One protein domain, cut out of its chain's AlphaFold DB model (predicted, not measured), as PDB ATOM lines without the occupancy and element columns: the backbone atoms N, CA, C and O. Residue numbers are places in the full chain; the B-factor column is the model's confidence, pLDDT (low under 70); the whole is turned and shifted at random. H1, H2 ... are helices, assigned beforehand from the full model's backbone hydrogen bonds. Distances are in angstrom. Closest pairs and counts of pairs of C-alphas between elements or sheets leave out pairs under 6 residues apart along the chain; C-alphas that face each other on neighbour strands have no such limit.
ATOM      1  N   TYR A   7     152.722 155.731 148.629       95.44
ATOM      2  CA  TYR A   7     153.974 155.029 148.958       95.44
ATOM      3  C   TYR A   7     154.527 154.158 147.816       95.44
ATOM      4  O   TYR A   7     155.682 154.330 147.432       95.44
ATOM      5  N   GLU A   8     153.707 153.275 147.242       96.75
ATOM      6  CA  GLU A   8     154.153 152.364 146.175       96.75
ATOM      7  C   GLU A   8     154.485 153.111 144.875       96.75
ATOM      8  O   GLU A   8     155.516 152.859 144.253       96.75
ATOM      9  N   LEU A   9     153.668 154.102 144.500       97.88
ATOM     10  CA  LEU A   9     153.916 154.939 143.324       97.88
ATOM     11  C   LEU A   9     155.218 155.737 143.470       97.88
ATOM     12  O   LEU A   9     156.040 155.780 142.559       97.88
ATOM     13  N   LEU A  10     155.436 156.332 144.641       97.50
ATOM     14  CA  LEU A  10     156.664 157.052 144.953       97.50
ATOM     15  C   LEU A  10     157.889 156.139 144.946       97.50
ATOM     16  O   LEU A  10     158.961 156.572 144.527       97.50
ATOM     17  N   ASN A  11     157.750 154.887 145.385       96.94
ATOM     18  CA  ASN A  11     158.832 153.913 145.307       96.94
ATOM     19  C   ASN A  11     159.150 153.528 143.863       96.94
ATOM     20  O   ASN A  11     160.322 153.461 143.501       96.94
ATOM     21  N   LEU A  12     158.130 153.339 143.024       97.88
ATOM     22  CA  LEU A  12     158.319 153.060 141.602       97.88
ATOM     23  C   LEU A  12     159.027 154.222 140.893       97.88
ATOM     24  O   LEU A  12     160.001 154.007 140.171       97.88
ATOM     25  N   ILE A  13     158.586 155.457 141.149       97.69
ATOM     26  CA  ILE A  13     159.230 156.673 140.638       97.69
ATOM     27  C   ILE A  13     160.676 156.762 141.143       97.69
ATOM     28  O   ILE A  13     161.590 157.003 140.356       97.69
ATOM     29  N   GLY A  14     160.898 156.533 142.440       97.06
ATOM     30  CA  GLY A  14     162.226 156.534 143.051       97.06
ATOM     31  C   GLY A  14     163.169 155.515 142.411       97.06
ATOM     32  O   GLY A  14     164.288 155.860 142.040       97.06
ATOM     33  N   TYR A  15     162.699 154.287 142.199       97.19
ATOM     34  CA  TYR A  15     163.457 153.241 141.517       97.19
ATOM     35  C   TYR A  15     163.795 153.624 140.070       97.19
ATOM     36  O   TYR A  15     164.946 153.486 139.653       97.19
ATOM     37  N   GLY A  16     162.826 154.153 139.315       97.00
ATOM     38  CA  GLY A  16     163.050 154.629 137.948       97.00
ATOM     39  C   GLY A  16     164.108 155.735 137.882       97.00
ATOM     40  O   GLY A  16     165.032 155.677 137.067       97.00
ATOM     41  N   LEU A  17     164.032 156.697 138.804       96.56
ATOM     42  CA  LEU A  17     165.010 157.776 138.941       96.56
ATOM     43  C   LEU A  17     166.410 157.272 139.304       96.56
ATOM     44  O   LEU A  17     167.390 157.784 138.755       96.56
ATOM     45  N   ALA A  18     166.511 156.296 140.209       95.88
ATOM     46  CA  ALA A  18     167.788 155.731 140.640       95.88
ATOM     47  C   ALA A  18     168.445 154.909 139.522       95.88
ATOM     48  O   ALA A  18     169.636 155.049 139.264       95.88
ATOM     49  N   LYS A  19     167.661 154.090 138.811       96.06
ATOM     50  CA  LYS A  19     168.185 153.160 137.806       96.06
ATOM     51  C   LYS A  19     168.478 153.805 136.454       96.06
ATOM     52  O   LYS A  19     169.465 153.454 135.816       96.06
ATOM     53  N   PHE A  20     167.625 154.723 136.000       96.00
ATOM     54  CA  PHE A  20     167.688 155.249 134.630       96.00
ATOM     55  C   PHE A  20     167.983 156.754 134.568       96.00
ATOM     56  O   PHE A  20     168.287 157.279 133.496       96.00
ATOM     57  N   ALA A  21     167.926 157.461 135.703       92.50
ATOM     58  CA  ALA A  21     168.296 158.867 135.844       92.50
ATOM     59  C   ALA A  21     167.730 159.777 134.734       92.50
ATOM     60  O   ALA A  21     166.535 160.066 134.717       92.50
ATOM     61  N   LYS A  22     168.588 160.262 133.821       93.69
ATOM     62  CA  LYS A  22     168.195 161.167 132.729       93.69
ATOM     63  C   LYS A  22     167.306 160.494 131.680       93.69
ATOM     64  O   LYS A  22     166.521 161.192 131.054       93.69
ATOM     65  N   LEU A  23     167.431 159.183 131.472       97.31
ATOM     66  CA  LEU A  23     166.584 158.463 130.517       97.31
ATOM     67  C   LEU A  23     165.142 158.408 131.022       97.31
ATOM     68  O   LEU A  23     164.234 158.720 130.268       97.31
ATOM     69  N   PHE A  24     164.942 158.149 132.319       97.62
ATOM     70  CA  PHE A  24     163.605 158.119 132.917       97.62
ATOM     71  C   PHE A  24     162.845 159.430 132.716       97.62
ATOM     72  O   PHE A  24     161.721 159.426 132.240       97.62
ATOM     73  N   ILE A  25     163.468 160.564 133.050       97.81
ATOM     74  CA  ILE A  25     162.797 161.871 132.982       97.81
ATOM     75  C   ILE A  25     162.537 162.341 131.542       97.81
ATOM     76  O   ILE A  25     161.639 163.151 131.325       97.81
ATOM     77  N   LYS A  26     163.291 161.826 130.560       97.62
ATOM     78  CA  LYS A  26     163.087 162.139 129.140       97.62
ATOM     79  C   LYS A  26     161.807 161.526 128.583       97.62
ATOM     80  O   LYS A  26     161.185 162.162 127.740       97.62
ATOM     81  N   GLU A  27     161.370 160.378 129.102       97.06
ATOM     82  CA  GLU A  27     160.065 159.783 128.756       97.06
ATOM     83  C   GLU A  27     158.889 160.697 129.143       97.06
ATOM     84  O   GLU A  27     157.808 160.616 128.571       97.06
ATOM     85  N   PHE A  28     159.121 161.623 130.077       96.06
ATOM     86  CA  PHE A  28     158.169 162.652 130.499       96.06
ATOM     87  C   PHE A  28     158.473 164.029 129.889       96.06
ATOM     88  O   PHE A  28     157.963 165.037 130.366       96.06
ATOM     89  N   GLN A  29     159.322 164.090 128.858       97.25
ATOM     90  CA  GLN A  29     159.707 165.318 128.153       97.25
ATOM     91  C   GLN A  29     160.415 166.372 129.031       97.25
ATOM     92  O   GLN A  29     160.415 167.556 128.699       97.25
ATOM     93  N   TYR A  30     161.075 165.960 130.123       97.44
ATOM     94  CA  TYR A  30     161.838 166.869 130.987       97.44
ATOM     95  C   TYR A  30     163.345 166.816 130.736       97.44
ATOM     96  O   TYR A  30     163.936 165.761 130.491       97.44
ATOM     97  N   SER A  31     163.987 167.981 130.855       93.25
ATOM     98  CA  SER A  31     165.424 168.151 130.616       93.25
ATOM     99  C   SER A  31     166.264 167.978 131.887       93.25
ATOM    100  O   SER A  31     167.448 167.629 131.826       93.25
ATOM    101  N   SER A  32     165.647 168.175 133.058       96.38
ATOM    102  CA  SER A  32     166.301 168.084 134.363       96.38
ATOM    103  C   SER A  32     165.459 167.333 135.397       96.38
ATOM    104  O   SER A  32     164.228 167.373 135.386       96.38
ATOM    105  N   LYS A  33     166.131 166.670 136.351       95.69
ATOM    106  CA  LYS A  33     165.455 165.993 137.471       95.69
ATOM    107  C   LYS A  33     164.612 166.976 138.289       95.69
ATOM    108  O   LYS A  33     163.525 166.628 138.725       95.69
ATOM    109  N   SER A  34     165.080 168.214 138.445       96.94
ATOM    110  CA  SER A  34     164.365 169.261 139.178       96.94
ATOM    111  C   SER A  34     163.022 169.626 138.536       96.94
ATOM    112  O   SER A  34     162.058 169.851 139.263       96.94
ATOM    113  N   GLU A  35     162.934 169.667 137.201       97.88
ATOM    114  CA  GLU A  35     161.662 169.861 136.485       97.88
ATOM    115  C   GLU A  35     160.714 168.688 136.712       97.88
ATOM    116  O   GLU A  35     159.571 168.898 137.113       97.88
ATOM    117  N   PHE A  36     161.220 167.463 136.566       98.38
ATOM    118  CA  PHE A  36     160.436 166.262 136.829       98.38
ATOM    119  C   PHE A  36     159.936 166.199 138.285       98.38
ATOM    120  O   PHE A  36     158.783 165.860 138.532       98.38
ATOM    121  N   TYR A  37     160.751 166.583 139.273       98.38
ATOM    122  CA  TYR A  37     160.316 166.611 140.674       98.38
ATOM    123  C   TYR A  37     159.192 167.621 140.900       98.38
ATOM    124  O   TYR A  37     158.234 167.315 141.604       98.38
ATOM    125  N   ARG A  38     159.291 168.814 140.297       98.56
ATOM    126  CA  ARG A  38     158.219 169.818 140.366       98.56
ATOM    127  C   ARG A  38     156.940 169.319 139.707       98.56
ATOM    128  O   ARG A  38     155.868 169.571 140.240       98.56
ATOM    129  N   TYR A  39     157.055 168.578 138.608       98.00
ATOM    130  CA  TYR A  39     155.913 167.941 137.965       98.00
ATOM    131  C   TYR A  39     155.206 166.948 138.896       98.00
ATOM    132  O   TYR A  39     154.005 167.077 139.122       98.00
ATOM    133  N   VAL A  40     155.943 166.030 139.527       98.19
ATOM    134  CA  VAL A  40     155.370 165.072 140.495       98.19
ATOM    135  C   VAL A  40     154.657 165.789 141.651       98.19
ATOM    136  O   VAL A  40     153.584 165.357 142.072       98.19
ATOM    137  N   VAL A  41     155.207 166.911 142.130       98.31
ATOM    138  CA  VAL A  41     154.557 167.759 143.148       98.31
ATOM    139  C   VAL A  41     153.297 168.434 142.599       98.31
ATOM    140  O   VAL A  41     152.271 168.435 143.270       98.31
ATOM    141  N   SER A  42     153.329 168.957 141.369       98.19
ATOM    142  CA  SER A  42     152.158 169.591 140.741       98.19
ATOM    143  C   SER A  42     150.984 168.632 140.518       98.19
ATOM    144  O   SER A  42     149.840 169.072 140.493       98.19
ATOM    145  N   LEU A  43     151.252 167.326 140.419       97.75
ATOM    146  CA  LEU A  43     150.229 166.278 140.361       97.75
ATOM    147  C   LEU A  43     149.643 165.911 141.736       97.75
ATOM    148  O   LEU A  43     148.758 165.063 141.809       97.75
ATOM    149  N   GLY A  44     150.159 166.479 142.832       97.50
ATOM    150  CA  GLY A  44     149.758 166.127 144.198       97.50
ATOM    151  C   GLY A  44     150.272 164.764 144.680       97.50
ATOM    152  O   GLY A  44     149.856 164.293 145.733       97.50
ATOM    153  N   ILE A  45     151.188 164.123 143.939       97.56
ATOM    154  CA  ILE A  45     151.740 162.799 144.285       97.56
ATOM    155  C   ILE A  45     152.746 162.892 145.445       97.56
ATOM    156  O   ILE A  45     152.945 161.918 146.171       97.56
ATOM    157  N   ALA A  46     153.391 164.047 145.608       97.69
ATOM    158  CA  ALA A  46     154.340 164.342 146.675       97.69
ATOM    159  C   ALA A  46     154.140 165.772 147.186       97.69
ATOM    160  O   ALA A  46     153.855 166.673 146.400       97.69
ATOM    161  N   GLU A  47     154.379 166.003 148.476       96.94
ATOM    162  CA  GLU A  47     154.230 167.329 149.089       96.94
ATOM    163  C   GLU A  47     155.395 168.263 148.740       96.94
ATOM    164  O   GLU A  47     155.237 169.480 148.677       96.94
ATOM    165  N   THR A  48     156.589 167.706 148.512       98.12
ATOM    166  CA  THR A  48     157.784 168.481 148.150       98.12
ATOM    167  C   THR A  48     158.683 167.714 147.184       98.12
ATOM    168  O   THR A  48     158.673 166.483 147.119       98.12
ATOM    169  N   THR A  49     159.552 168.436 146.474       98.06
ATOM    170  CA  THR A  49     160.589 167.827 145.624       98.06
ATOM    171  C   THR A  49     161.574 166.976 146.436       98.06
ATOM    172  O   THR A  49     162.119 166.000 145.919       98.06
ATOM    173  N   GLY A  50     161.761 167.296 147.723       97.62
ATOM    174  CA  GLY A  50     162.561 166.516 148.666       97.62
ATOM    175  C   GLY A  50     161.996 165.115 148.909       97.62
ATOM    176  O   GLY A  50     162.763 164.160 148.965       97.62
ATOM    177  N   VAL A  51     160.668 164.958 148.960       97.12
ATOM    178  CA  VAL A  51     160.022 163.638 149.101       97.12
ATOM    179  C   VAL A  51     160.346 162.744 147.901       97.12
ATOM    180  O   VAL A  51     160.712 161.583 148.084       97.12
ATOM    181  N   VAL A  52     160.298 163.291 146.682       97.75
ATOM    182  CA  VAL A  52     160.653 162.565 145.450       97.75
ATOM    183  C   VAL A  52     162.140 162.201 145.435       97.75
ATOM    184  O   VAL A  52     162.497 161.052 145.172       97.75
ATOM    185  N   LYS A  53     163.015 163.155 145.784       96.75
ATOM    186  CA  LYS A  53     164.463 162.926 145.878       96.75
ATOM    187  C   LYS A  53     164.801 161.832 146.895       96.75
ATOM    188  O   LYS A  53     165.556 160.929 146.565       96.75
ATOM    189  N   ASN A  54     164.195 161.853 148.079       95.88
ATOM    190  CA  ASN A  54     164.438 160.848 149.118       95.88
ATOM    191  C   ASN A  54     164.053 159.433 148.661       95.88
ATOM    192  O   ASN A  54     164.669 158.457 149.080       95.88
ATOM    193  N   ARG A  55     163.036 159.305 147.798       95.81
ATOM    194  CA  ARG A  55     162.657 158.013 147.209       95.81
ATOM    195  C   ARG A  55     163.700 157.537 146.212       95.81
ATOM    196  O   ARG A  55     164.042 156.368 146.256       95.81
ATOM    197  N   MET A  56     164.236 158.418 145.369       96.00
ATOM    198  CA  MET A  56     165.383 158.082 144.518       96.00
ATOM    199  C   MET A  56     166.589 157.647 145.360       96.00
ATOM    200  O   MET A  56     167.145 156.582 145.110       96.00
ATOM    201  N   ASP A  57     166.946 158.427 146.383       94.75
ATOM    202  CA  ASP A  57     168.113 158.165 147.230       94.75
ATOM    203  C   ASP A  57     168.008 156.805 147.953       94.75
ATOM    204  O   ASP A  57     169.016 156.122 148.106       94.75
ATOM    205  N   LEU A  58     166.795 156.362 148.321       94.38
ATOM    206  CA  LEU A  58     166.530 155.046 148.931       94.38
ATOM    207  C   LEU A  58     166.901 153.856 148.020       94.38
ATOM    208  O   LEU A  58     167.254 152.775 148.506       94.38
ATOM    209  N   PHE A  59     166.784 154.029 146.702       93.00
ATOM    210  CA  PHE A  59     167.083 152.992 145.709       93.00
ATOM    211  C   PHE A  59     168.457 153.159 145.055       93.00
ATOM    212  O   PHE A  59     168.864 152.276 144.302       93.00
ATOM    213  N   ASP A  60     169.171 154.249 145.339       88.69
ATOM    214  CA  ASP A  60     170.516 154.486 144.824       88.69
ATOM    215  C   ASP A  60     171.537 153.582 145.553       88.69
ATOM    216  O   ASP A  60     171.680 153.685 146.777       88.69
ATOM    217  N   PRO A  61     172.263 152.696 144.838       79.94
ATOM    218  CA  PRO A  61     173.272 151.828 145.439       79.94
ATOM    219  C   PRO A  61     174.385 152.589 146.163       79.94
ATOM    220  O   PRO A  61     174.913 152.077 147.143       79.94
ATOM    221  N   VAL A  62     174.721 153.810 145.725       76.88
ATOM    222  CA  VAL A  62     175.766 154.638 146.356       76.88
ATOM    223  C   VAL A  62     175.375 155.043 147.781       76.88
ATOM    224  O   VAL A  62     176.239 155.249 148.631       76.88
ATOM    225  N   ASN A  63     174.074 155.112 148.066       66.56
ATOM    226  CA  ASN A  63     173.541 155.508 149.367       66.56
ATOM    227  C   ASN A  63     173.211 154.311 150.280       66.56
ATOM    228  O   ASN A  63     172.781 154.517 151.418       66.56
ATOM    229  N   ARG A  64     173.421 153.067 149.822       57.44
ATOM    230  CA  ARG A  64     173.329 151.861 150.658       57.44
ATOM    231  C   ARG A  64     174.692 151.594 151.301       57.44
ATOM    232  O   ARG A  64     175.575 151.039 150.654       57.44
TER     233      ARG A  64
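This is residues 7 to 64 of the 65 residues of the protein "Zn-finger" of Streptococcus pneumoniae (UniProt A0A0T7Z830). Two helices, H1 and H3, make two sides of a small helical body with a gap between them, and H4 crosses from H3 to H1 and packs on both. The short H2 is at the turn from H1 to H3, on the opposite side of the body from H4. The printed part has 58 residues with four named helices, H1, H2, H3 and H4 along the chain, and no named strand; the class is all helix. It is compact, with a radius of gyration of the C-alphas of 10.4 A and spans of 29 by 23 by 16 A.

Start with H1, residues 7 to 20, and look at its residues 16 to 17: with these alone it touches H2, residues 22 to 26, only at the corner and only just, with 3 pairs of C-alphas within 8 A, the closest being Gly 16 and Phe 24 at 6.1 A. H2 only just touches H3, residues 33 to 42, also with 3 pairs; the closest C-alphas, of Ile 25 and Phe 36, are 6.3 A apart. H3 touches H4, residues 49 to 59, at a steep tilt of 61 degrees, opposite ways; the closest C-alphas are those of Tyr 37 and Thr 49, 5.1 A apart. H4 touches H1 at a steep tilt of 69 degrees, only just short of about perpendicular, the same way; the closest C-alphas, of Gly 14 and Met 56, are 3.8 A apart. H1 and H3 are near each other, while H2 and H4 are apart. In H1, H2 and H3 every O i to N i+4 pair is within hydrogen-bond range; in H4, 6 of 7 are.

Find C-alpha 7 at (153.974, 155.029, 148.958); from there H1 runs 19.8 A to C-alpha 20. H2 covers 6.3 A. H3 begins at C-alpha 33, (165.455, 165.993, 137.471), and runs 14.2 A. H4 runs 16.2 A and ends at C-alpha 59, (167.083, 152.992, 145.709).

The two C-alphas farthest apart, of Gln 29 and Arg 64, are 29.5 A apart. The printed part has no cut; the link from H1 to H2 is tight, and those from H2 to H3 and H3 to H4 are short. The mean pLDDT of the printed part is 94.8, and residues 63 to 64 are under 70.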